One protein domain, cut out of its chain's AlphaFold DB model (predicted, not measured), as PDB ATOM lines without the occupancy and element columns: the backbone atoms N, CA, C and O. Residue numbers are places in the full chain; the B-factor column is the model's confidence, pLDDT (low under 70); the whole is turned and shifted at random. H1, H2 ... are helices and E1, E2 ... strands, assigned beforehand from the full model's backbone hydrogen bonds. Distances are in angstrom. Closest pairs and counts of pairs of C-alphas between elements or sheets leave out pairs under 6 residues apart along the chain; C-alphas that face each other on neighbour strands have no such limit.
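Overview. This is residues 180 to 355 of the 356 residues of an uncharacterized protein of Bacteroides sp. AM10-21B (UniProt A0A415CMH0). A twisted four-stranded sheet, E1 E4 E5 E8, has helix H2 over one face and helix H5 over the other, making three layers, with helices on both faces of a sheet. Away from this sheet lies the helical hairpin H3 and H4, with the small strand hairpin E2 and E3 packed on H3, while the longer strand hairpin E6 and E7 packs on H2 through E6. The 176 printed residues have five named helices and eight named strands, in the order E1 H1 E2 E3 H2 E4 E5 H3 H4 E6 E7 E8 H5, and the class is mixed. The four-stranded sheet is mixed, the two hairpin sheets antiparallel. The whole is compact, with a radius of gyration of the C-alphas of 17.2 A and spans of 49 by 40 by 30 A.

Along the chain. E1, residues 180 to 188, begins at C-alpha 180 (-34.473, 36.350, 58.133) and is 23.5 A long. H1 is residues 199 to 203, E2 207 to 210 and E3 216 to 219. H2, residues 222 to 235, is 20.0 A long, and E4, 238 to 245, is 22.9 A. E5, residues 248 to 259, is 28.1 A long and bends by 65 degrees at residue 256. H3, residues 270 to 286, is 24.3 A long and begins at C-alpha 270 (6.272, 42.726, 50.458); H4 is 289 to 298. E6 is residues 301 to 307 and E7 310 to 316. E8, residues 330 to 338, bends by 86 degrees at residue 333. H5, residues 344 to 353, ends at C-alpha 353 (-35.499, 31.712, 46.907).

Arrangement. E1 and E4 are parallel, with N 185 and O 240 2.9 A apart, within hydrogen-bond range. E4 and E5 form an antiparallel hairpin, N 241 to O 254 2.9 A; E5 and E8 are antiparallel, N 253 to O 336 2.9 A. H2 has a height over the sheet of 8.3 A, and H5, on the opposite face, 8.6 A. H5 runs along the strands, at 5 degrees to E4 on the local plane. H1 only grazes the sheet. H3 and H4 touch at a shallow tilt of 26 degrees, opposite ways, closest at the C-alphas of Tyr 283 and Val 291, 6.1 A. In each of the five helices every O i to N i+4 pair is within hydrogen-bond range.

Size, cuts and confidence. The C-alphas farthest apart, of Gln 213 and Ser 354, are 52.8 A apart. The printed part has no cut. The link from E7 to E8 is long, 13 residues. No printed residue is under 70 in pLDDT.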
ATOM      1  N   PRO A 180     -35.439  35.945  59.143       98.25
ATOM      2  CA  PRO A 180     -34.473  36.350  58.133       98.25
ATOM      3  C   PRO A 180     -34.132  35.165  57.226       98.25
ATOM      4  O   PRO A 180     -33.940  34.044  57.693       98.25
ATOM      5  N   ILE A 181     -34.040  35.414  55.923       97.62
ATOM      6  CA  ILE A 181     -33.728  34.384  54.913       97.62
ATOM      7  C   ILE A 181     -32.512  34.732  54.053       97.62
ATOM      8  O   ILE A 181     -31.987  33.875  53.342       97.62
ATOM      9  N   GLY A 182     -32.032  35.973  54.123       97.94
ATOM     10  CA  GLY A 182     -30.872  36.405  53.360       97.94
ATOM     11  C   GLY A 182     -30.409  37.812  53.697       97.94
ATOM     12  O   GLY A 182     -31.147  38.609  54.271       97.94
ATOM     13  N   ILE A 183     -29.182  38.107  53.292       98.25
ATOM     14  CA  ILE A 183     -28.559  39.429  53.297       98.25
ATOM     15  C   ILE A 183     -28.478  39.891  51.842       98.25
ATOM     16  O   ILE A 183     -28.186  39.084  50.956       98.25
ATOM     17  N   ILE A 184     -28.755  41.165  51.580       97.56
ATOM     18  CA  ILE A 184     -28.710  41.749  50.241       97.56
ATOM     19  C   ILE A 184     -27.756  42.939  50.247       97.56
ATOM     20  O   ILE A 184     -27.994  43.935  50.921       97.56
ATOM     21  N   GLU A 185     -26.713  42.851  49.426       94.94
ATOM     22  CA  GLU A 185     -25.860  43.985  49.079       94.94
ATOM     23  C   GLU A 185     -26.423  44.658  47.819       94.94
ATOM     24  O   GLU A 185     -26.417  44.077  46.721       94.94
ATOM     25  N   PHE A 186     -26.878  45.903  47.950       94.31
ATOM     26  CA  PHE A 186     -27.333  46.689  46.809       94.31
ATOM     27  C   PHE A 186     -26.172  47.494  46.233       94.31
ATOM     28  O   PHE A 186     -25.530  48.288  46.910       94.31
ATOM     29  N   GLN A 187     -25.902  47.326  44.941       92.75
ATOM     30  CA  GLN A 187     -24.755  47.966  44.303       92.75
ATOM     31  C   GLN A 187     -25.188  48.860  43.169       92.75
ATOM     32  O   GLN A 187     -25.643  48.412  42.117       92.75
ATOM     33  N   ASN A 188     -24.990  50.150  43.385       91.19
ATOM     34  CA  ASN A 188     -25.316  51.145  42.398       91.19
ATOM     35  C   ASN A 188     -24.208  51.274  41.343       91.19
ATOM     36  O   ASN A 188     -23.100  51.729  41.628       91.19
ATOM     37  N   ALA A 189     -24.535  50.936  40.100       90.62
ATOM     38  CA  ALA A 189     -23.655  50.996  38.943       90.62
ATOM     39  C   ALA A 189     -23.809  52.294  38.126       90.62
ATOM     40  O   ALA A 189     -23.626  52.281  36.910       90.62
ATOM     41  N   LYS A 190     -24.128  53.433  38.760       82.38
ATOM     42  CA  LYS A 190     -24.303  54.744  38.096       82.38
ATOM     43  C   LYS A 190     -23.154  55.132  37.154       82.38
ATOM     44  O   LYS A 190     -23.418  55.712  36.107       82.38
ATOM     45  N   ASN A 191     -21.906  54.829  37.518       82.06
ATOM     46  CA  ASN A 191     -20.729  55.271  36.759       82.06
ATOM     47  C   ASN A 191     -20.262  54.257  35.705       82.06
ATOM     48  O   ASN A 191     -19.682  54.650  34.699       82.06
ATOM     49  N   THR A 192     -20.480  52.960  35.932       85.44
ATOM     50  CA  THR A 192     -19.992  51.889  35.043       85.44
ATOM     51  C   THR A 192     -21.078  51.321  34.134       85.44
ATOM     52  O   THR A 192     -20.751  50.709  33.120       85.44
ATOM     53  N   GLY A 193     -22.353  51.523  34.472       90.31
ATOM     54  CA  GLY A 193     -23.477  50.808  33.876       90.31
ATOM     55  C   GLY A 193     -23.627  49.409  34.474       90.31
ATOM     56  O   GLY A 193     -22.647  48.781  34.885       90.31
ATOM     57  N   VAL A 194     -24.868  48.925  34.542       93.12
ATOM     58  CA  VAL A 194     -25.210  47.639  35.169       93.12
ATOM     59  C   VAL A 194     -24.557  46.472  34.433       93.12
ATOM     60  O   VAL A 194     -23.868  45.675  35.060       93.12
ATOM     61  N   GLU A 195     -24.697  46.413  33.107       92.69
ATOM     62  CA  GLU A 195     -24.147  45.343  32.260       92.69
ATOM     63  C   GLU A 195     -22.631  45.162  32.440       92.69
ATOM     64  O   GLU A 195     -22.126  44.042  32.513       92.69
ATOM     65  N   ARG A 196     -21.899  46.274  32.563       90.94
ATOM     66  CA  ARG A 196     -20.433  46.276  32.667       90.94
ATOM     67  C   ARG A 196     -19.936  46.121  34.104       90.94
ATOM     68  O   ARG A 196     -18.733  46.009  34.326       90.94
ATOM     69  N   HIS A 197     -20.827  46.122  35.093       93.12
ATOM     70  CA  HIS A 197     -20.435  46.049  36.491       93.12
ATOM     71  C   HIS A 197     -20.084  44.612  36.907       93.12
ATOM     72  O   HIS A 197     -20.924  43.706  36.950       93.12
ATOM     73  N   CYS A 198     -18.826  44.404  37.297       93.94
ATOM     74  CA  CYS A 198     -18.318  43.099  37.696       93.94
ATOM     75  C   CYS A 198     -17.611  43.162  39.052       93.94
ATOM     76  O   CYS A 198     -16.524  43.718  39.166       93.94
ATOM     77  N   ASN A 199     -18.165  42.509  40.079       96.00
ATOM     78  CA  ASN A 199     -17.542  42.516  41.410       96.00
ATOM     79  C   ASN A 199     -16.156  41.884  41.421       96.00
ATOM     80  O   ASN A 199     -15.305  42.341  42.167       96.00
ATOM     81  N   ASN A 200     -15.912  40.877  40.577       97.06
ATOM     82  CA  ASN A 200     -14.588  40.270  40.463       97.06
ATOM     83  C   ASN A 200     -13.542  41.232  39.887       97.06
ATOM     84  O   ASN A 200     -12.358  41.039  40.127       97.06
ATOM     85  N   GLU A 201     -13.935  42.262  39.136       95.06
ATOM     86  CA  GLU A 201     -12.991  43.292  38.692       95.06
ATOM     87  C   GLU A 201     -12.552  44.191  39.852       95.06
ATOM     88  O   GLU A 201     -11.356  44.402  40.041       95.06
ATOM     89  N   PHE A 202     -13.499  44.653  40.671       93.94
ATOM     90  CA  PHE A 202     -13.195  45.430  41.876       93.94
ATOM     91  C   PHE A 202     -12.473  44.585  42.934       93.94
ATOM     92  O   PHE A 202     -11.488  45.022  43.516       93.94
ATOM     93  N   PHE A 203     -12.892  43.337  43.145       96.94
ATOM     94  CA  PHE A 203     -12.263  42.411  44.090       96.94
ATOM     95  C   PHE A 203     -10.785  42.154  43.778       96.94
ATOM     96  O   PHE A 203      -9.968  42.068  44.690       96.94
ATOM     97  N   LEU A 204     -10.433  42.071  42.492       96.56
ATOM     98  CA  LEU A 204      -9.075  41.781  42.028       96.56
ATOM     99  C   LEU A 204      -8.212  43.025  41.779       96.56
ATOM    100  O   LEU A 204      -7.060  42.890  41.373       96.56
ATOM    101  N   GLY A 205      -8.742  44.228  42.005       95.12
ATOM    102  CA  GLY A 205      -7.982  45.460  41.814       95.12
ATOM    103  C   GLY A 205      -7.810  45.869  40.353       95.12
ATOM    104  O   GLY A 205      -6.716  46.262  39.952       95.12
ATOM    105  N   LYS A 206      -8.872  45.784  39.534       94.56
ATOM    106  CA  LYS A 206      -8.860  46.259  38.135       94.56
ATOM    107  C   LYS A 206      -8.387  47.707  38.015       94.56
ATOM    108  O   LYS A 206      -7.682  48.030  37.063       94.56
ATOM    109  N   TYR A 207      -8.761  48.553  38.969       92.56
ATOM    110  CA  TYR A 207      -8.353  49.950  39.015       92.56
ATOM    111  C   TYR A 207      -7.050  50.100  39.797       92.56
ATOM    112  O   TYR A 207      -6.843  49.458  40.828       92.56
ATOM    113  N   ALA A 208      -6.165  50.948  39.287       92.94
ATOM    114  CA  ALA A 208      -4.893  51.252  39.912       92.94
ATOM    115  C   ALA A 208      -4.621  52.753  39.837       92.94
ATOM    116  O   ALA A 208      -5.052  53.429  38.902       92.94
ATOM    117  N   ARG A 209      -3.883  53.261  40.816       90.94
ATOM    118  CA  ARG A 209      -3.468  54.661  40.899       90.94
ATOM    119  C   ARG A 209      -2.042  54.759  41.399       90.94
ATOM    120  O   ARG A 209      -1.622  53.963  42.234       90.94
ATOM    121  N   THR A 210      -1.314  55.759  40.938       90.50
ATOM    122  CA  THR A 210       0.042  56.027  41.420       90.50
ATOM    123  C   THR A 210      -0.031  56.975  42.612       90.50
ATOM    124  O   THR A 210      -0.747  57.975  42.574       90.50
ATOM    125  N   ASN A 211       0.660  56.649  43.704       84.88
ATOM    126  CA  ASN A 211       0.785  57.562  44.839       84.88
ATOM    127  C   ASN A 211       1.830  58.664  44.549       84.88
ATOM    128  O   ASN A 211       2.607  58.533  43.602       84.88
ATOM    129  N   PRO A 212       1.894  59.744  45.353       87.62
ATOM    130  CA  PRO A 212       2.877  60.815  45.150       87.62
ATOM    131  C   PRO A 212       4.342  60.351  45.159       87.62
ATOM    132  O   PRO A 212       5.206  61.039  44.634       87.62
ATOM    133  N   GLN A 213       4.626  59.185  45.746       85.56
ATOM    134  CA  GLN A 213       5.954  58.578  45.821       85.56
ATOM    135  C   GLN A 213       6.269  57.646  44.631       85.56
ATOM    136  O   GLN A 213       7.295  56.973  44.647       85.56
ATOM    137  N   GLY A 214       5.403  57.577  43.612       85.69
ATOM    138  CA  GLY A 214       5.625  56.791  42.393       85.69
ATOM    139  C   GLY A 214       5.229  55.313  42.480       85.69
ATOM    140  O   GLY A 214       5.422  54.576  41.516       85.69
ATOM    141  N   TYR A 215       4.649  54.859  43.593       84.62
ATOM    142  CA  TYR A 215       4.206  53.472  43.753       84.62
ATOM    143  C   TYR A 215       2.780  53.273  43.239       84.62
ATOM    144  O   TYR A 215       1.868  54.033  43.579       84.62
ATOM    145  N   THR A 216       2.572  52.196  42.483       89.19
ATOM    146  CA  THR A 216       1.241  51.750  42.061       89.19
ATOM    147  C   THR A 216       0.478  51.147  43.235       89.19
ATOM    148  O   THR A 216       0.918  50.183  43.857       89.19
ATOM    149  N   LEU A 217      -0.700  51.695  43.509       88.50
ATOM    150  CA  LEU A 217      -1.687  51.170  44.439       88.50
ATOM    151  C   LEU A 217      -2.832  50.549  43.639       88.50
ATOM    152  O   LEU A 217      -3.424  51.215  42.792       88.50
ATOM    153  N   TYR A 218      -3.158  49.292  43.929       91.75
ATOM    154  CA  TYR A 218      -4.288  48.590  43.319       91.75
ATOM    155  C   TYR A 218      -5.516  48.718  44.214       91.75
ATOM    156  O   TYR A 218      -5.535  48.191  45.331       91.75
ATOM    157  N   ASP A 219      -6.540  49.411  43.727       90.19
ATOM    158  CA  ASP A 219      -7.773  49.646  44.470       90.19
ATOM    159  C   ASP A 219      -8.637  48.378  44.406       90.19
ATOM    160  O   ASP A 219      -9.310  48.119  43.409       90.19
ATOM    161  N   ASN A 220      -8.565  47.558  45.460       93.00
ATOM    162  CA  ASN A 220      -9.271  46.283  45.559       93.00
ATOM    163  C   ASN A 220     -10.270  46.238  46.725       93.00
ATOM    164  O   ASN A 220     -10.026  46.788  47.798       93.00
ATOM    165  N   ASP A 221     -11.356  45.490  46.528       93.88
ATOM    166  CA  ASP A 221     -12.449  45.346  47.500       93.88
ATOM    167  C   ASP A 221     -12.293  44.125  48.428       93.88
ATOM    168  O   ASP A 221     -13.266  43.667  49.027       93.88
ATOM    169  N   ILE A 222     -11.080  43.578  48.585       95.50
ATOM    170  CA  ILE A 222     -10.845  42.339  49.353       95.50
ATOM    171  C   ILE A 222     -11.432  42.436  50.767       95.50
ATOM    172  O   ILE A 222     -12.133  41.524  51.195       95.50
ATOM    173  N   ARG A 223     -11.193  43.547  51.480       91.56
ATOM    174  CA  ARG A 223     -11.712  43.743  52.846       91.56
ATOM    175  C   ARG A 223     -13.235  43.878  52.895       91.56
ATOM    176  O   ARG A 223     -13.842  43.340  53.813       91.56
ATOM    177  N   ARG A 224     -13.843  44.555  51.913       92.19
ATOM    178  CA  ARG A 224     -15.306  44.695  51.815       92.19
ATOM    179  C   ARG A 224     -15.953  43.324  51.646       92.19
ATOM    180  O   ARG A 224     -16.842  42.967  52.403       92.19
ATOM    181  N   TRP A 225     -15.451  42.523  50.707       96.50
ATOM    182  CA  TRP A 225     -15.961  41.168  50.487       96.50
ATOM    183  C   TRP A 225     -15.651  40.215  51.638       96.50
ATOM    184  O   TRP A 225     -16.424  39.292  51.874       96.50
ATOM    185  N   GLN A 226     -14.557  40.438  52.371       96.19
ATOM    186  CA  GLN A 226     -14.261  39.668  53.575       96.19
ATOM    187  C   GLN A 226     -15.325  39.905  54.650       96.19
ATOM    188  O   GLN A 226     -15.826  38.930  55.199       96.19
ATOM    189  N   SER A 227     -15.707  41.163  54.889       95.31
ATOM    190  CA  SER A 227     -16.814  41.519  55.788       95.31
ATOM    191  C   SER A 227     -18.126  40.867  55.343       95.31
ATOM    192  O   SER A 227     -18.726  40.114  56.105       95.31
ATOM    193  N   GLN A 228     -18.501  40.990  54.064       96.69
ATOM    194  CA  GLN A 228     -19.718  40.348  53.544       96.69
ATOM    195  C   GLN A 228     -19.719  38.813  53.711       96.69
ATOM    196  O   GLN A 228     -20.745  38.217  54.044       96.69
ATOM    197  N   GLU A 229     -18.572  38.154  53.532       97.69
ATOM    198  CA  GLU A 229     -18.453  36.707  53.749       97.69
ATOM    199  C   GLU A 229     -18.534  36.325  55.235       97.69
ATOM    200  O   GLU A 229     -19.141  35.307  55.569       97.69
ATOM    201  N   ILE A 230     -17.968  37.141  56.135       97.69
ATOM    202  CA  ILE A 230     -18.117  36.966  57.589       97.69
ATOM    203  C   ILE A 230     -19.600  37.012  57.955       97.69
ATOM    204  O   ILE A 230     -20.070  36.116  58.660       97.69
ATOM    205  N   LEU A 231     -20.345  37.990  57.426       97.69
ATOM    206  CA  LEU A 231     -21.780  38.108  57.670       97.69
ATOM    207  C   LEU A 231     -22.535  36.850  57.237       97.69
ATOM    208  O   LEU A 231     -23.291  36.271  58.022       97.69
ATOM    209  N   ARG A 232     -22.299  36.400  56.001       97.88
ATOM    210  CA  ARG A 232     -22.940  35.217  55.416       97.88
ATOM    211  C   ARG A 232     -22.658  33.950  56.223       97.88
ATOM    212  O   ARG A 232     -23.575  33.209  56.561       97.88
ATOM    213  N   LEU A 233     -21.391  33.697  56.546       98.25
ATOM    214  CA  LEU A 233     -20.980  32.472  57.233       98.25
ATOM    215  C   LEU A 233     -21.401  32.450  58.703       98.25
ATOM    216  O   LEU A 233     -21.805  31.398  59.191       98.25
ATOM    217  N   GLN A 234     -21.307  33.582  59.407       98.31
ATOM    218  CA  GLN A 234     -21.667  33.638  60.823       98.31
ATOM    219  C   GLN A 234     -23.177  33.548  61.041       98.31
ATOM    220  O   GLN A 234     -23.607  32.859  61.964       98.31
ATOM    221  N   SER A 235     -23.965  34.212  60.194       98.00
ATOM    222  CA  SER A 235     -25.429  34.147  60.262       98.00
ATOM    223  C   SER A 235     -26.013  32.845  59.716       98.00
ATOM    224  O   SER A 235     -27.142  32.489  60.042       98.00
ATOM    225  N   GLY A 236     -25.278  32.153  58.838       97.62
ATOM    226  CA  GLY A 236     -25.797  31.024  58.067       97.62
ATOM    227  C   GLY A 236     -26.818  31.423  56.992       97.62
ATOM    228  O   GLY A 236     -27.419  30.546  56.375       97.62
ATOM    229  N   LEU A 237     -27.024  32.722  56.756       98.00
ATOM    230  CA  LEU A 237     -27.965  33.233  55.762       98.00
ATOM    231  C   LEU A 237     -27.358  33.218  54.354       98.00
ATOM    232  O   LEU A 237     -26.141  33.199  54.159       98.00
ATOM    233  N   ARG A 238     -28.225  33.269  53.341       97.94
ATOM    234  CA  ARG A 238     -27.818  33.451  51.939       97.94
ATOM    235  C   ARG A 238     -27.345  34.890  51.721       97.94
ATOM    236  O   ARG A 238     -27.862  35.806  52.353       97.94
ATOM    237  N   LEU A 239     -26.394  35.098  50.810       98.31
ATOM    238  CA  LEU A 239     -25.933  36.435  50.426       98.31
ATOM    239  C   LEU A 239     -26.264  36.698  48.962       98.31
ATOM    240  O   LEU A 239     -25.745  36.031  48.060       98.31
ATOM    241  N   PHE A 240     -27.102  37.701  48.743       98.38
ATOM    242  CA  PHE A 240     -27.499  38.169  47.430       98.38
ATOM    243  C   PHE A 240     -26.814  39.487  47.101       98.38
ATOM    244  O   PHE A 240     -26.533  40.309  47.970       98.38
ATOM    245  N   ILE A 241     -26.574  39.699  45.813       97.88
ATOM    246  CA  ILE A 241     -26.117  40.982  45.295       97.88
ATOM    247  C   ILE A 241     -27.090  41.403  44.213       97.88
ATOM    248  O   ILE A 241     -27.329  40.646  43.267       97.88
ATOM    249  N   ILE A 242     -27.587  42.628  44.326       97.50
ATOM    250  CA  ILE A 242     -28.403  43.246  43.289       97.50
ATOM    251  C   ILE A 242     -27.663  44.475  42.796       97.50
ATOM    252  O   ILE A 242     -27.558  45.490  43.483       97.50
ATOM    253  N   THR A 243     -27.117  44.370  41.589       96.69
ATOM    254  CA  THR A 243     -26.539  45.517  40.896       96.69
ATOM    255  C   THR A 243     -27.643  46.234  40.122       96.69
ATOM    256  O   THR A 243     -28.313  45.594  39.320       96.69
ATOM    257  N   TRP A 244     -27.806  47.538  40.337       94.88
ATOM    258  CA  TRP A 244     -28.854  48.377  39.739       94.88
ATOM    259  C   TRP A 244     -28.312  49.785  39.439       94.88
ATOM    260  O   TRP A 244     -27.164  50.095  39.759       94.88
ATOM    261  N   SER A 245     -29.096  50.666  38.817       91.81
ATOM    262  CA  SER A 245     -28.720  52.077  38.628       91.81
ATOM    263  C   SER A 245     -29.950  52.982  38.593       91.81
ATOM    264  O   SER A 245     -30.963  52.585  38.037       91.81
ATOM    265  N   GLN A 246     -29.880  54.222  39.100       88.00
ATOM    266  CA  GLN A 246     -31.029  55.151  39.048       88.00
ATOM    267  C   GLN A 246     -31.491  55.477  37.622       88.00
ATOM    268  O   GLN A 246     -32.631  55.881  37.429       88.00
ATOM    269  N   LYS A 247     -30.588  55.386  36.638       87.06
ATOM    270  CA  LYS A 247     -30.841  55.803  35.250       87.06
ATOM    271  C   LYS A 247     -31.068  54.630  34.296       87.06
ATOM    272  O   LYS A 247     -31.125  54.844  33.092       87.06
ATOM    273  N   SER A 248     -31.135  53.406  34.812       90.62
ATOM    274  CA  SER A 248     -31.362  52.206  34.012       90.62
ATOM    275  C   SER A 248     -32.355  51.280  34.706       90.62
ATOM    276  O   SER A 248     -32.423  51.225  35.932       90.62
ATOM    277  N   LYS A 249     -33.103  50.557  33.878       93.25
ATOM    278  CA  LYS A 249     -34.027  49.482  34.244       93.25
ATOM    279  C   LYS A 249     -33.342  48.112  34.313       93.25
ATOM    280  O   LYS A 249     -33.951  47.116  34.689       93.25
ATOM    281  N   ASP A 250     -32.071  48.053  33.935       96.00
ATOM    282  CA  ASP A 250     -31.284  46.830  33.971       96.00
ATOM    283  C   ASP A 250     -30.948  46.455  35.416       96.00
ATOM    284  O   ASP A 250     -30.700  47.319  36.265       96.00
ATOM    285  N   PHE A 251     -30.812  45.158  35.675       97.75
ATOM    286  CA  PHE A 251     -30.226  44.675  36.921       97.75
ATOM    287  C   PHE A 251     -29.390  43.418  36.715       97.75
ATOM    288  O   PHE A 251     -29.573  42.660  35.764       97.75
ATOM    289  N   ILE A 252     -28.485  43.164  37.662       98.19
ATOM    290  CA  ILE A 252     -27.878  41.842  37.824       98.19
ATOM    291  C   ILE A 252     -28.249  41.301  39.196       98.19
ATOM    292  O   ILE A 252     -27.819  41.860  40.204       98.19
ATOM    293  N   LEU A 253     -28.977  40.185  39.221       98.50
ATOM    294  CA  LEU A 253     -29.250  39.409  40.428       98.50
ATOM    295  C   LEU A 253     -28.207  38.298  40.565       98.50
ATOM    296  O   LEU A 253     -27.971  37.532  39.624       98.50
ATOM    297  N   LYS A 254     -27.571  38.210  41.733       98.38
ATOM    298  CA  LYS A 254     -26.554  37.200  42.042       98.38
ATOM    299  C   LYS A 254     -26.812  36.577  43.406       98.38
ATOM    300  O   LYS A 254     -27.244  37.270  44.320       98.38
ATOM    301  N   GLU A 255     -26.444  35.312  43.549       98.50
ATOM    302  CA  GLU A 255     -26.275  34.642  44.841       98.50
ATOM    303  C   GLU A 255     -24.826  34.181  44.976       98.50
ATOM    304  O   GLU A 255     -24.287  33.530  44.073       98.50
ATOM    305  N   ILE A 256     -24.199  34.516  46.103       98.25
ATOM    306  CA  ILE A 256     -22.852  34.055  46.434       98.25
ATOM    307  C   ILE A 256     -22.874  32.569  46.778       98.25
ATOM    308  O   ILE A 256     -23.661  32.112  47.599       98.25
ATOM    309  N   ASP A 257     -21.954  31.830  46.171       97.25
ATOM    310  CA  ASP A 257     -21.651  30.449  46.539       97.25
ATOM    311  C   ASP A 257     -20.540  30.418  47.597       97.25
ATOM    312  O   ASP A 257     -20.718  29.938  48.717       97.25
ATOM    313  N   VAL A 258     -19.395  31.002  47.241       97.19
ATOM    314  CA  VAL A 258     -18.204  31.100  48.084       97.19
ATOM    315  C   VAL A 258     -17.342  32.262  47.616       97.19
ATOM    316  O   VAL A 258     -17.269  32.551  46.416       97.19
ATOM    317  N   ILE A 259     -16.646  32.900  48.551       98.44
ATOM    318  CA  ILE A 259     -15.598  33.865  48.230       98.44
ATOM    319  C   ILE A 259     -14.244  33.262  48.591       98.44
ATOM    320  O   ILE A 259     -14.005  32.839  49.721       98.44
ATOM    321  N   THR A 260     -13.346  33.231  47.612       98.56
ATOM    322  CA  THR A 260     -11.977  32.758  47.803       98.56
ATOM    323  C   THR A 260     -11.039  33.945  47.763       98.56
ATOM    324  O   THR A 260     -10.886  34.611  46.738       98.56
ATOM    325  N   PHE A 261     -10.402  34.213  48.896       98.44
ATOM    326  CA  PHE A 261      -9.576  35.391  49.099       98.44
ATOM    327  C   PHE A 261      -8.116  35.118  48.747       98.44
ATOM    328  O   PHE A 261      -7.592  34.056  49.091       98.44
ATOM    329  N   PRO A 262      -7.407  36.066  48.117       97.38
ATOM    330  CA  PRO A 262      -5.962  35.954  47.979       97.38
ATOM    331  C   PRO A 262      -5.300  35.999  49.365       97.38
ATOM    332  O   PRO A 262      -5.586  36.873  50.186       97.38
ATOM    333  N   ASN A 263      -4.386  35.064  49.634       96.00
ATOM    334  CA  ASN A 263      -3.612  35.053  50.873       96.00
ATOM    335  C   ASN A 263      -2.382  35.961  50.720       96.00
ATOM    336  O   ASN A 263      -1.272  35.493  50.460       96.00
ATOM    337  N   LEU A 264      -2.615  37.273  50.786       91.75
ATOM    338  CA  LEU A 264      -1.606  38.305  50.550       91.75
ATOM    339  C   LEU A 264      -0.556  38.351  51.686       91.75
ATOM    340  O   LEU A 264      -0.916  38.681  52.816       91.75
ATOM    341  N   PRO A 265       0.743  38.122  51.410       85.81
ATOM    342  CA  PRO A 265       1.788  38.030  52.436       85.81
ATOM    343  C   PRO A 265       2.333  39.406  52.866       85.81
ATOM    344  O   PRO A 265       3.539  39.605  52.921       85.81
ATOM    345  N   PHE A 266       1.466  40.384  53.159       80.12
ATOM    346  CA  PHE A 266       1.897  41.772  53.419       80.12
ATOM    347  C   PHE A 266       2.936  41.890  54.549       80.12
ATOM    348  O   PHE A 266       3.905  42.627  54.418       80.12
ATOM    349  N   SER A 267       2.745  41.154  55.645       77.25
ATOM    350  CA  SER A 267       3.622  41.208  56.820       77.25
ATOM    351  C   SER A 267       4.893  40.368  56.696       77.25
ATOM    352  O   SER A 267       5.775  40.508  57.535       77.25
ATOM    353  N   SER A 268       4.980  39.471  55.708       86.12
ATOM    354  CA  SER A 268       6.073  38.495  55.599       86.12
ATOM    355  C   SER A 268       6.895  38.617  54.318       86.12
ATOM    356  O   SER A 268       8.072  38.277  54.336       86.12
ATOM    357  N   ASP A 269       6.313  39.093  53.215       91.38
ATOM    358  CA  ASP A 269       7.002  39.262  51.934       91.38
ATOM    359  C   ASP A 269       6.319  40.342  51.078       91.38
ATOM    360  O   ASP A 269       5.376  40.085  50.319       91.38
ATOM    361  N   LEU A 270       6.810  41.579  51.193       89.50
ATOM    362  CA  LEU A 270       6.272  42.726  50.458       89.50
ATOM    363  C   LEU A 270       6.485  42.604  48.939       89.50
ATOM    364  O   LEU A 270       5.642  43.052  48.162       89.50
ATOM    365  N   LYS A 271       7.581  41.971  48.497       91.88
ATOM    366  CA  LYS A 271       7.858  41.779  47.067       91.88
ATOM    367  C   LYS A 271       6.821  40.840  46.460       91.88
ATOM    368  O   LYS A 271       6.177  41.199  45.473       91.88
ATOM    369  N   LYS A 272       6.594  39.687  47.096       93.75
ATOM    370  CA  LYS A 272       5.581  38.714  46.669       93.75
ATOM    371  C   LYS A 272       4.161  39.259  46.805       93.75
ATOM    372  O   LYS A 272       3.309  38.954  45.975       93.75
ATOM    373  N   HIS A 273       3.894  40.094  47.810       93.75
ATOM    374  CA  HIS A 273       2.628  40.819  47.930       93.75
ATOM    375  C   HIS A 273       2.352  41.692  46.698       93.75
ATOM    376  O   HIS A 273       1.292  41.566  46.082       93.75
ATOM    377  N   ASN A 274       3.312  42.542  46.326       92.50
ATOM    378  CA  ASN A 274       3.183  43.452  45.188       92.50
ATOM    379  C   ASN A 274       3.061  42.691  43.861       92.50
ATOM    380  O   ASN A 274       2.252  43.061  43.010       92.50
ATOM    381  N   GLU A 275       3.820  41.605  43.696       95.81
ATOM    382  CA  GLU A 275       3.717  40.725  42.530       95.81
ATOM    383  C   GLU A 275       2.324  40.097  42.417       95.81
ATOM    384  O   GLU A 275       1.717  40.134  41.344       95.81
ATOM    385  N   TYR A 276       1.772  39.587  43.524       96.75
ATOM    386  CA  TYR A 276       0.431  39.010  43.521       96.75
ATOM    387  C   TYR A 276      -0.618  40.054  43.111       96.75
ATOM    388  O   TYR A 276      -1.446  39.791  42.240       96.75
ATOM    389  N   GLN A 277      -0.565  41.262  43.683       96.12
ATOM    390  CA  GLN A 277      -1.498  42.333  43.322       96.12
ATOM    391  C   GLN A 277      -1.386  42.740  41.848       96.12
ATOM    392  O   GLN A 277      -2.411  42.868  41.180       96.12
ATOM    393  N   LEU A 278      -0.166  42.862  41.313       96.44
ATOM    394  CA  LEU A 278       0.061  43.139  39.893       96.44
ATOM    395  C   LEU A 278      -0.554  42.056  38.998       96.44
ATOM    396  O   LEU A 278      -1.200  42.371  37.997       96.44
ATOM    397  N   LEU A 279      -0.355  40.780  39.331       97.94
ATOM    398  CA  LEU A 279      -0.906  39.667  38.559       97.94
ATOM    399  C   LEU A 279      -2.438  39.635  38.635       97.94
ATOM    400  O   LEU A 279      -3.085  39.452  37.605       97.94
ATOM    401  N   MET A 280      -3.029  39.868  39.812       97.75
ATOM    402  CA  MET A 280      -4.486  39.980  39.960       97.75
ATOM    403  C   MET A 280      -5.049  41.130  39.123       97.75
ATOM    404  O   MET A 280      -6.009  40.923  38.383       97.75
ATOM    405  N   HIS A 281      -4.412  42.301  39.160       97.56
ATOM    406  CA  HIS A 281      -4.782  43.456  38.345       97.56
ATOM    407  C   HIS A 281      -4.708  43.152  36.841       97.56
ATOM    408  O   HIS A 281      -5.652  43.439  36.097       97.56
ATOM    409  N   LYS A 282      -3.614  42.525  36.383       97.75
ATOM    410  CA  LYS A 282      -3.467  42.083  34.988       97.75
ATOM    411  C   LYS A 282      -4.583  41.116  34.606       97.75
ATOM    412  O   LYS A 282      -5.251  41.329  33.599       97.75
ATOM    413  N   TYR A 283      -4.840  40.104  35.434       97.69
ATOM    414  CA  TYR A 283      -5.905  39.134  35.192       97.69
ATOM    415  C   TYR A 283      -7.297  39.782  35.176       97.69
ATOM    416  O   TYR A 283      -8.127  39.423  34.343       97.69
ATOM    417  N   ALA A 284      -7.559  40.760  36.046       96.44
ATOM    418  CA  ALA A 284      -8.823  41.487  36.079       96.44
ATOM    419  C   ALA A 284      -9.084  42.276  34.786       96.44
ATOM    420  O   ALA A 284     -10.232  42.344  34.350       96.44
ATOM    421  N   ASN A 285      -8.031  42.828  34.173       95.69
ATOM    422  CA  ASN A 285      -8.116  43.621  32.946       95.69
ATOM    423  C   ASN A 285      -8.113  42.782  31.658       95.69
ATOM    424  O   ASN A 285      -8.799  43.151  30.711       95.69
ATOM    425  N   SER A 286      -7.368  41.671  31.602       94.56
ATOM    426  CA  SER A 286      -7.175  40.909  30.353       94.56
ATOM    427  C   SER A 286      -7.788  39.511  30.341       94.56
ATOM    428  O   SER A 286      -7.948  38.929  29.273       94.56
ATOM    429  N   ARG A 287      -8.089  38.937  31.514       94.00
ATOM    430  CA  ARG A 287      -8.453  37.515  31.679       94.00
ATOM    431  C   ARG A 287      -7.433  36.544  31.063       94.00
ATOM    432  O   ARG A 287      -7.780  35.413  30.727       94.00
ATOM    433  N   ASP A 288      -6.171  36.966  30.948       96.25
ATOM    434  CA  ASP A 288      -5.101  36.172  30.344       96.25
ATOM    435  C   ASP A 288      -4.864  34.860  31.114       96.25
ATOM    436  O   ASP A 288      -4.572  34.848  32.316       96.25
ATOM    437  N   LYS A 289      -4.961  33.738  30.392       95.50
ATOM    438  CA  LYS A 289      -4.748  32.384  30.916       95.50
ATOM    439  C   LYS A 289      -3.318  32.167  31.414       95.50
ATOM    440  O   LYS A 289      -3.137  31.419  32.370       95.50
ATOM    441  N   LYS A 290      -2.312  32.820  30.818       97.31
ATOM    442  CA  LYS A 290      -0.916  32.737  31.278       97.31
ATOM    443  C   LYS A 290      -0.764  33.385  32.652       97.31
ATOM    444  O   LYS A 290      -0.192  32.779  33.551       97.31
ATOM    445  N   VAL A 291      -1.349  34.570  32.843       97.69
ATOM    446  CA  VAL A 291      -1.379  35.250  34.149       97.69
ATOM    447  C   VAL A 291      -2.127  34.407  35.183       97.69
ATOM    448  O   VAL A 291      -1.637  34.224  36.296       97.69
ATOM    449  N   ALA A 292      -3.275  33.831  34.811       97.56
ATOM    450  CA  ALA A 292      -4.021  32.934  35.690       97.56
ATOM    451  C   ALA A 292      -3.202  31.697  36.100       97.56
ATOM    452  O   ALA A 292      -3.214  31.326  37.271       97.56
ATOM    453  N   ALA A 293      -2.454  31.089  35.173       97.81
ATOM    454  CA  ALA A 293      -1.595  29.940  35.463       97.81
ATOM    455  C   ALA A 293      -0.455  30.287  36.436       97.81
ATOM    456  O   ALA A 293      -0.139  29.485  37.317       97.81
ATOM    457  N   ILE A 294       0.122  31.491  36.336       98.19
ATOM    458  CA  ILE A 294       1.129  31.983  37.291       98.19
ATOM    459  C   ILE A 294       0.500  32.143  38.679       98.19
ATOM    460  O   ILE A 294       1.020  31.604  39.655       98.19
ATOM    461  N   ILE A 295      -0.657  32.814  38.769       98.06
ATOM    462  CA  ILE A 295      -1.382  32.975  40.039       98.06
ATOM    463  C   ILE A 295      -1.657  31.607  40.673       98.06
ATOM    464  O   ILE A 295      -1.354  31.383  41.844       98.06
ATOM    465  N   ALA A 296      -2.195  30.682  39.878       98.00
ATOM    466  CA  ALA A 296      -2.588  29.361  40.334       98.00
ATOM    467  C   ALA A 296      -1.416  28.502  40.821       98.00
ATOM    468  O   ALA A 296      -1.601  27.714  41.741       98.00
ATOM    469  N   SER A 297      -0.229  28.637  40.230       97.94
ATOM    470  CA  SER A 297       0.932  27.797  40.557       97.94
ATOM    471  C   SER A 297       1.820  28.364  41.668       97.94
ATOM    472  O   SER A 297       2.543  27.601  42.302       97.94
ATOM    473  N   GLN A 298       1.772  29.673  41.939       96.88
ATOM    474  CA  GLN A 298       2.755  30.328  42.817       96.88
ATOM    475  C   GLN A 298       2.176  30.926  44.107       96.88
ATOM    476  O   GLN A 298       2.925  31.197  45.061       96.88
ATOM    477  N   PHE A 299       0.858  31.133  44.168       97.50
ATOM    478  CA  PHE A 299       0.213  31.851  45.264       97.50
ATOM    479  C   PHE A 299      -0.844  31.015  45.977       97.50
ATOM    480  O   PHE A 299      -1.523  30.184  45.390       97.50
ATOM    481  N   SER A 300      -1.000  31.261  47.277       97.31
ATOM    482  CA  SER A 300      -2.074  30.666  48.069       97.31
ATOM    483  C   SER A 300      -3.310  31.560  48.118       97.31
ATOM    484  O   SER A 300      -3.227  32.790  48.006       97.31
ATOM    485  N   THR A 301      -4.449  30.941  48.379       98.31
ATOM    486  CA  THR A 301      -5.704  31.607  48.735       98.31
ATOM    487  C   THR A 301      -6.190  31.098  50.083       98.31
ATOM    488  O   THR A 301      -5.559  30.236  50.698       98.31
ATOM    489  N   TYR A 302      -7.285  31.648  50.583       98.12
ATOM    490  CA  TYR A 302      -8.014  31.061  51.694       98.12
ATOM    491  C   TYR A 302      -9.518  31.220  51.492       98.12
ATOM    492  O   TYR A 302      -9.980  32.163  50.846       98.12
ATOM    493  N   LYS A 303     -10.273  30.296  52.075       98.12
ATOM    494  CA  LYS A 303     -11.713  30.441  52.300       98.12
ATOM    495  C   LYS A 303     -11.938  30.698  53.784       98.12
ATOM    496  O   LYS A 303     -11.127  30.282  54.614       98.12
ATOM    497  N   LEU A 304     -13.002  31.416  54.111       97.81
ATOM    498  CA  LEU A 304     -13.445  31.529  55.494       97.81
ATOM    499  C   LEU A 304     -14.360  30.349  55.823       97.81
ATOM    500  O   LEU A 304     -15.172  29.944  54.991       97.81
ATOM    501  N   THR A 305     -14.236  29.813  57.032       96.75
ATOM    502  CA  THR A 305     -15.194  28.858  57.592       96.75
ATOM    503  C   THR A 305     -15.555  29.252  59.008       96.75
ATOM    504  O   THR A 305     -14.691  29.569  59.827       96.75
ATOM    505  N   TYR A 306     -16.851  29.228  59.304       97.06
ATOM    506  CA  TYR A 306     -17.347  29.507  60.640       97.06
ATOM    507  C   TYR A 306     -17.653  28.197  61.362       97.06
ATOM    508  O   TYR A 306     -18.464  27.386  60.923       97.06
ATOM    509  N   SER A 307     -16.968  27.976  62.475       95.00
ATOM    510  CA  SER A 307     -17.244  26.905  63.426       95.00
ATOM    511  C   SER A 307     -17.449  27.583  64.775       95.00
ATOM    512  O   SER A 307     -16.457  27.885  65.444       95.00
ATOM    513  N   PRO A 308     -18.704  27.923  65.134       92.12
ATOM    514  CA  PRO A 308     -18.989  28.774  66.277       92.12
ATOM    515  C   PRO A 308     -18.224  28.340  67.537       92.12
ATOM    516  O   PRO A 308     -18.231  27.153  67.861       92.12
ATOM    517  N   PRO A 309     -17.582  29.275  68.261       92.00
ATOM    518  CA  PRO A 309     -17.635  30.732  68.088       92.00
ATOM    519  C   PRO A 309     -16.518  31.311  67.192       92.00
ATOM    520  O   PRO A 309     -16.234  32.503  67.264       92.00
ATOM    521  N   GLN A 310     -15.836  30.495  66.386       94.88
ATOM    522  CA  GLN A 310     -14.592  30.876  65.713       94.88
ATOM    523  C   GLN A 310     -14.731  30.956  64.190       94.88
ATOM    524  O   GLN A 310     -15.297  30.070  63.551       94.88
ATOM    525  N   MET A 311     -14.136  31.997  63.605       97.44
ATOM    526  CA  MET A 311     -13.913  32.109  62.165       97.44
ATOM    527  C   MET A 311     -12.496  31.629  61.856       97.44
ATOM    528  O   MET A 311     -11.526  32.134  62.424       97.44
ATOM    529  N   ARG A 312     -12.363  30.661  60.951       96.75
ATOM    530  CA  ARG A 312     -11.080  30.098  60.520       96.75
ATOM    531  C   ARG A 312     -10.784  30.470  59.075       96.75
ATOM    532  O   ARG A 312     -11.683  30.748  58.285       96.75
ATOM    533  N   LYS A 313      -9.492  30.493  58.749       95.94
ATOM    534  CA  LYS A 313      -8.986  30.659  57.386       95.94
ATOM    535  C   LYS A 313      -8.451  29.320  56.903       95.94
ATOM    536  O   LYS A 313      -7.389  28.891  57.348       95.94
ATOM    537  N   ASP A 314      -9.150  28.712  55.960       96.44
ATOM    538  CA  ASP A 314      -8.725  27.461  55.342       96.44
ATOM    539  C   ASP A 314      -7.839  27.781  54.144       96.44
ATOM    540  O   ASP A 314      -8.317  28.135  53.061       96.44
ATOM    541  N   ILE A 315      -6.526  27.733  54.379       97.38
ATOM    542  CA  ILE A 315      -5.511  28.105  53.393       97.38
ATOM    543  C   ILE A 315      -5.419  27.025  52.321       97.38
ATOM    544  O   ILE A 315      -5.132  25.867  52.609       97.38
ATOM    545  N   GLN A 316      -5.561  27.444  51.070       97.75
ATOM    546  CA  GLN A 316      -5.367  26.608  49.896       97.75
ATOM    547  C   GLN A 316      -4.009  26.926  49.278       97.75
ATOM    548  O   GLN A 316      -3.703  28.081  48.961       97.75
ATOM    549  N   LYS A 317      -3.165  25.903  49.148       96.94
ATOM    550  CA  LYS A 317      -1.858  26.007  48.490       96.94
ATOM    551  C   LYS A 317      -2.006  25.747  46.984       96.94
ATOM    552  O   LYS A 317      -2.974  25.101  46.585       96.94
ATOM    553  N   PRO A 318      -1.075  26.239  46.150       96.38
ATOM    554  CA  PRO A 318      -0.984  25.818  44.757       96.38
ATOM    555  C   PRO A 318      -0.970  24.284  44.584       96.38
ATOM    556  O   PRO A 318      -0.425  23.601  45.452       96.38
ATOM    557  N   PRO A 319      -1.474  23.750  43.454       97.00
ATOM    558  CA  PRO A 319      -2.102  24.484  42.357       97.00
ATOM    559  C   PRO A 319      -3.550  24.895  42.674       97.00
ATOM    560  O   PRO A 319      -4.359  24.096  43.138       97.00
ATOM    561  N   LEU A 320      -3.894  26.151  42.383       97.94
ATOM    562  CA  LEU A 320      -5.263  26.656  42.503       97.94
ATOM    563  C   LEU A 320      -6.082  26.336  41.246       97.94
ATOM    564  O   LEU A 320      -5.569  26.315  40.130       97.94
ATOM    565  N   CYS A 321      -7.387  26.163  41.414       94.69
ATOM    566  CA  CYS A 321      -8.303  25.734  40.370       94.69
ATOM    567  C   CYS A 321      -9.625  26.504  40.463       94.69
ATOM    568  O   CYS A 321     -10.190  26.688  41.542       94.69
ATOM    569  N   GLY A 322     -10.143  26.949  39.315       93.44
ATOM    570  CA  GLY A 322     -11.459  27.590  39.247       93.44
ATOM    571  C   GLY A 322     -12.612  26.615  39.518       93.44
ATOM    572  O   GLY A 322     -13.597  27.006  40.135       93.44
ATOM    573  N   ARG A 323     -12.478  25.342  39.114       94.19
ATOM    574  CA  ARG A 323     -13.508  24.301  39.305       94.19
ATOM    575  C   ARG A 323     -13.733  23.991  40.784       94.19
ATOM    576  O   ARG A 323     -14.872  23.976  41.234       94.19
ATOM    577  N   ASP A 324     -12.648  23.856  41.543       95.81
ATOM    578  CA  ASP A 324     -12.681  23.606  42.996       95.81
ATOM    579  C   ASP A 324     -12.848  24.906  43.804       95.81
ATOM    580  O   ASP A 324     -12.823  24.939  45.043       95.81
ATOM    581  N   LYS A 325     -13.028  26.016  43.077       97.81
ATOM    582  CA  LYS A 325     -13.213  27.361  43.601       97.81
ATOM    583  C   LYS A 325     -12.060  27.786  44.513       97.81
ATOM    584  O   LYS A 325     -12.285  28.440  45.523       97.81
ATOM    585  N   THR A 326     -10.829  27.373  44.221       97.88
ATOM    586  CA  THR A 326      -9.624  27.724  44.998       97.88
ATOM    587  C   THR A 326      -8.832  28.871  44.365       97.88
ATOM    588  O   THR A 326      -7.992  29.469  45.031       97.88
ATOM    589  N   PHE A 327      -9.132  29.259  43.122       98.25
ATOM    590  CA  PHE A 327      -8.606  30.487  42.507       98.25
ATOM    591  C   PHE A 327      -9.253  31.745  43.142       98.25
ATOM    592  O   PHE A 327     -10.431  31.667  43.507       98.25
ATOM    593  N   PRO A 328      -8.549  32.887  43.311       97.88
ATOM    594  CA  PRO A 328      -9.092  34.049  44.023       97.88
ATOM    595  C   PRO A 328     -10.211  34.731  43.228       97.88
ATOM    596  O   PRO A 328      -9.947  35.520  42.326       97.88
ATOM    597  N   LEU A 329     -11.466  34.421  43.547       98.12
ATOM    598  CA  LEU A 329     -12.664  35.005  42.945       98.12
ATOM    599  C   LEU A 329     -13.825  34.969  43.943       98.12
ATOM    600  O   LEU A 329     -13.864  34.161  44.872       98.12
ATOM    601  N   ILE A 330     -14.810  35.811  43.672       98.56
ATOM    602  CA  ILE A 330     -16.185  35.676  44.131       98.56
ATOM    603  C   ILE A 330     -16.877  34.697  43.179       98.56
ATOM    604  O   ILE A 330     -17.025  34.986  41.984       98.56
ATOM    605  N   TYR A 331     -17.288  33.543  43.698       98.44
ATOM    606  CA  TYR A 331     -18.018  32.528  42.947       98.44
ATOM    607  C   TYR A 331     -19.513  32.668  43.204       98.44
ATOM    608  O   TYR A 331     -19.953  32.827  44.344       98.44
ATOM    609  N   TYR A 332     -20.293  32.585  42.132       98.12
ATOM    610  CA  TYR A 332     -21.739  32.741  42.181       98.12
ATOM    611  C   TYR A 332     -22.426  31.401  41.974       98.12
ATOM    612  O   TYR A 332     -22.093  30.682  41.032       98.12
ATOM    613  N   ARG A 333     -23.416  31.110  42.816       96.81
ATOM    614  CA  ARG A 333     -24.336  29.985  42.629       96.81
ATOM    615  C   ARG A 333     -25.362  30.325  41.556       96.81
ATOM    616  O   ARG A 333     -25.733  29.489  40.742       96.81
ATOM    617  N   TYR A 334     -25.771  31.589  41.540       97.94
ATOM    618  CA  TYR A 334     -26.679  32.158  40.563       97.94
ATOM    619  C   TYR A 334     -26.161  33.520  40.111       97.94
ATOM    620  O   TYR A 334     -25.688  34.313  40.925       97.94
ATOM    621  N   LYS A 335     -26.261  33.804  38.814       97.44
ATOM    622  CA  LYS A 335     -25.993  35.125  38.242       97.44
ATOM    623  C   LYS A 335     -26.855  35.311  37.002       97.44
ATOM    624  O   LYS A 335     -26.710  34.559  36.041       97.44
ATOM    625  N   LYS A 336     -27.689  36.347  36.999       97.62
ATOM    626  CA  LYS A 336     -28.534  36.701  35.858       97.62
ATOM    627  C   LYS A 336     -28.536  38.208  35.645       97.62
ATOM    628  O   LYS A 336     -28.850  38.953  36.566       97.62
ATOM    629  N   LEU A 337     -28.152  38.621  34.440       97.44
ATOM    630  CA  LEU A 337     -28.379  39.965  33.917       97.44
ATOM    631  C   LEU A 337     -29.751  39.978  33.236       97.44
ATOM    632  O   LEU A 337     -30.048  39.071  32.456       97.44
ATOM    633  N   GLU A 338     -30.542  41.002  33.519       97.44
ATOM    634  CA  GLU A 338     -31.769  41.346  32.802       97.44
ATOM    635  C   GLU A 338     -31.657  42.799  32.340       97.44
ATOM    636  O   GLU A 338     -31.216  43.664  33.102       97.44
ATOM    637  N   GLN A 339     -32.020  43.052  31.083       96.19
ATOM    638  CA  GLN A 339     -31.921  44.368  30.453       96.19
ATOM    639  C   GLN A 339     -33.322  44.890  30.145       96.19
ATOM    640  O   GLN A 339     -34.124  44.165  29.567       96.19
ATOM    641  N   GLY A 340     -33.620  46.127  30.542       94.25
ATOM    642  CA  GLY A 340     -34.894  46.796  30.254       94.25
ATOM    643  C   GLY A 340     -36.152  46.215  30.919       94.25
ATOM    644  O   GLY A 340     -37.245  46.686  30.613       94.25
ATOM    645  N   HIS A 341     -36.019  45.227  31.808       93.75
ATOM    646  CA  HIS A 341     -37.137  44.468  32.386       93.75
ATOM    647  C   HIS A 341     -37.087  44.448  33.921       93.75
ATOM    648  O   HIS A 341     -36.963  43.378  34.524       93.75
ATOM    649  N   GLU A 342     -37.136  45.616  34.579       94.69
ATOM    650  CA  GLU A 342     -37.025  45.676  36.046       94.69
ATOM    651  C   GLU A 342     -38.130  44.884  36.766       94.69
ATOM    652  O   GLU A 342     -37.898  44.319  37.834       94.69
ATOM    653  N   ASP A 343     -39.305  44.770  36.146       95.94
ATOM    654  CA  ASP A 343     -40.488  44.050  36.622       95.94
ATOM    655  C   ASP A 343     -40.257  42.543  36.807       95.94
ATOM    656  O   ASP A 343     -40.961  41.896  37.585       95.94
ATOM    657  N   ARG A 344     -39.226  41.983  36.162       97.69
ATOM    658  CA  ARG A 344     -38.827  40.583  36.347       97.69
ATOM    659  C   ARG A 344     -38.035  40.341  37.628       97.69
ATOM    660  O   ARG A 344     -37.905  39.184  38.028       97.69
ATOM    661  N   LEU A 345     -37.505  41.383  38.279       98.38
ATOM    662  CA  LEU A 345     -36.682  41.231  39.483       98.38
ATOM    663  C   LEU A 345     -37.418  40.479  40.611       98.38
ATOM    664  O   LEU A 345     -36.849  39.503  41.100       98.38
ATOM    665  N   PRO A 346     -38.660  40.837  41.003       98.31
ATOM    666  CA  PRO A 346     -39.412  40.086  42.009       98.31
ATOM    667  C   PRO A 346     -39.597  38.611  41.660       98.31
ATOM    668  O   PRO A 346     -39.365  37.757  42.510       98.31
ATOM    669  N   VAL A 347     -39.954  38.304  40.408       98.00
ATOM    670  CA  VAL A 347     -40.180  36.923  39.950       98.00
ATOM    671  C   VAL A 347     -38.889  36.115  40.047       98.00
ATOM    672  O   VAL A 347     -38.855  35.082  40.707       98.00
ATOM    673  N   LEU A 348     -37.793  36.630  39.481       98.25
ATOM    674  CA  LEU A 348     -36.496  35.951  39.527       98.25
ATOM    675  C   LEU A 348     -35.960  35.799  40.952       98.25
ATOM    676  O   LEU A 348     -35.288  34.812  41.244       98.25
ATOM    677  N   PHE A 349     -36.223  36.767  41.829       98.25
ATOM    678  CA  PHE A 349     -35.815  36.685  43.225       98.25
ATOM    679  C   PHE A 349     -36.595  35.597  43.968       98.25
ATOM    680  O   PHE A 349     -35.981  34.773  44.643       98.25
ATOM    681  N   MET A 350     -37.915  35.524  43.787       98.00
ATOM    682  CA  MET A 350     -38.743  34.469  44.385       98.00
ATOM    683  C   MET A 350     -38.385  33.077  43.844       98.00
ATOM    684  O   MET A 350     -38.217  32.148  44.633       98.00
ATOM    685  N   ASP A 351     -38.162  32.948  42.533       97.56
ATOM    686  CA  ASP A 351     -37.702  31.704  41.895       97.56
ATOM    687  C   ASP A 351     -36.313  31.271  42.380       97.56
ATOM    688  O   ASP A 351     -35.972  30.089  42.377       97.56
ATOM    689  N   LEU A 352     -35.454  32.226  42.737       97.19
ATOM    690  CA  LEU A 352     -34.147  31.941  43.319       97.19
ATOM    691  C   LEU A 352     -34.277  31.504  44.782       97.19
ATOM    692  O   LEU A 352     -33.537  30.623  45.228       97.19
ATOM    693  N   LEU A 353     -35.215  32.093  45.527       95.75
ATOM    694  CA  LEU A 353     -35.499  31.712  46.907       95.75
ATOM    695  C   LEU A 353     -36.065  30.294  47.019       95.75
ATOM    696  O   LEU A 353     -35.715  29.597  47.967       95.75
ATOM    697  N   SER A 354     -36.862  29.846  46.045       93.81
ATOM    698  CA  SER A 354     -37.446  28.498  46.027       93.81
ATOM    699  C   SER A 354     -36.462  27.385  45.650       93.81
ATOM    700  O   SER A 354     -36.795  26.207  45.775       93.81
ATOM    701  N   ARG A 355     -35.259  27.728  45.172       88.94
ATOM    702  CA  ARG A 355     -34.193  26.758  44.893       88.94
ATOM    703  C   ARG A 355     -33.485  26.405  46.199       88.94
ATOM    704  O   ARG A 355     -32.942  27.294  46.856       88.94
TER     705      ARG A 355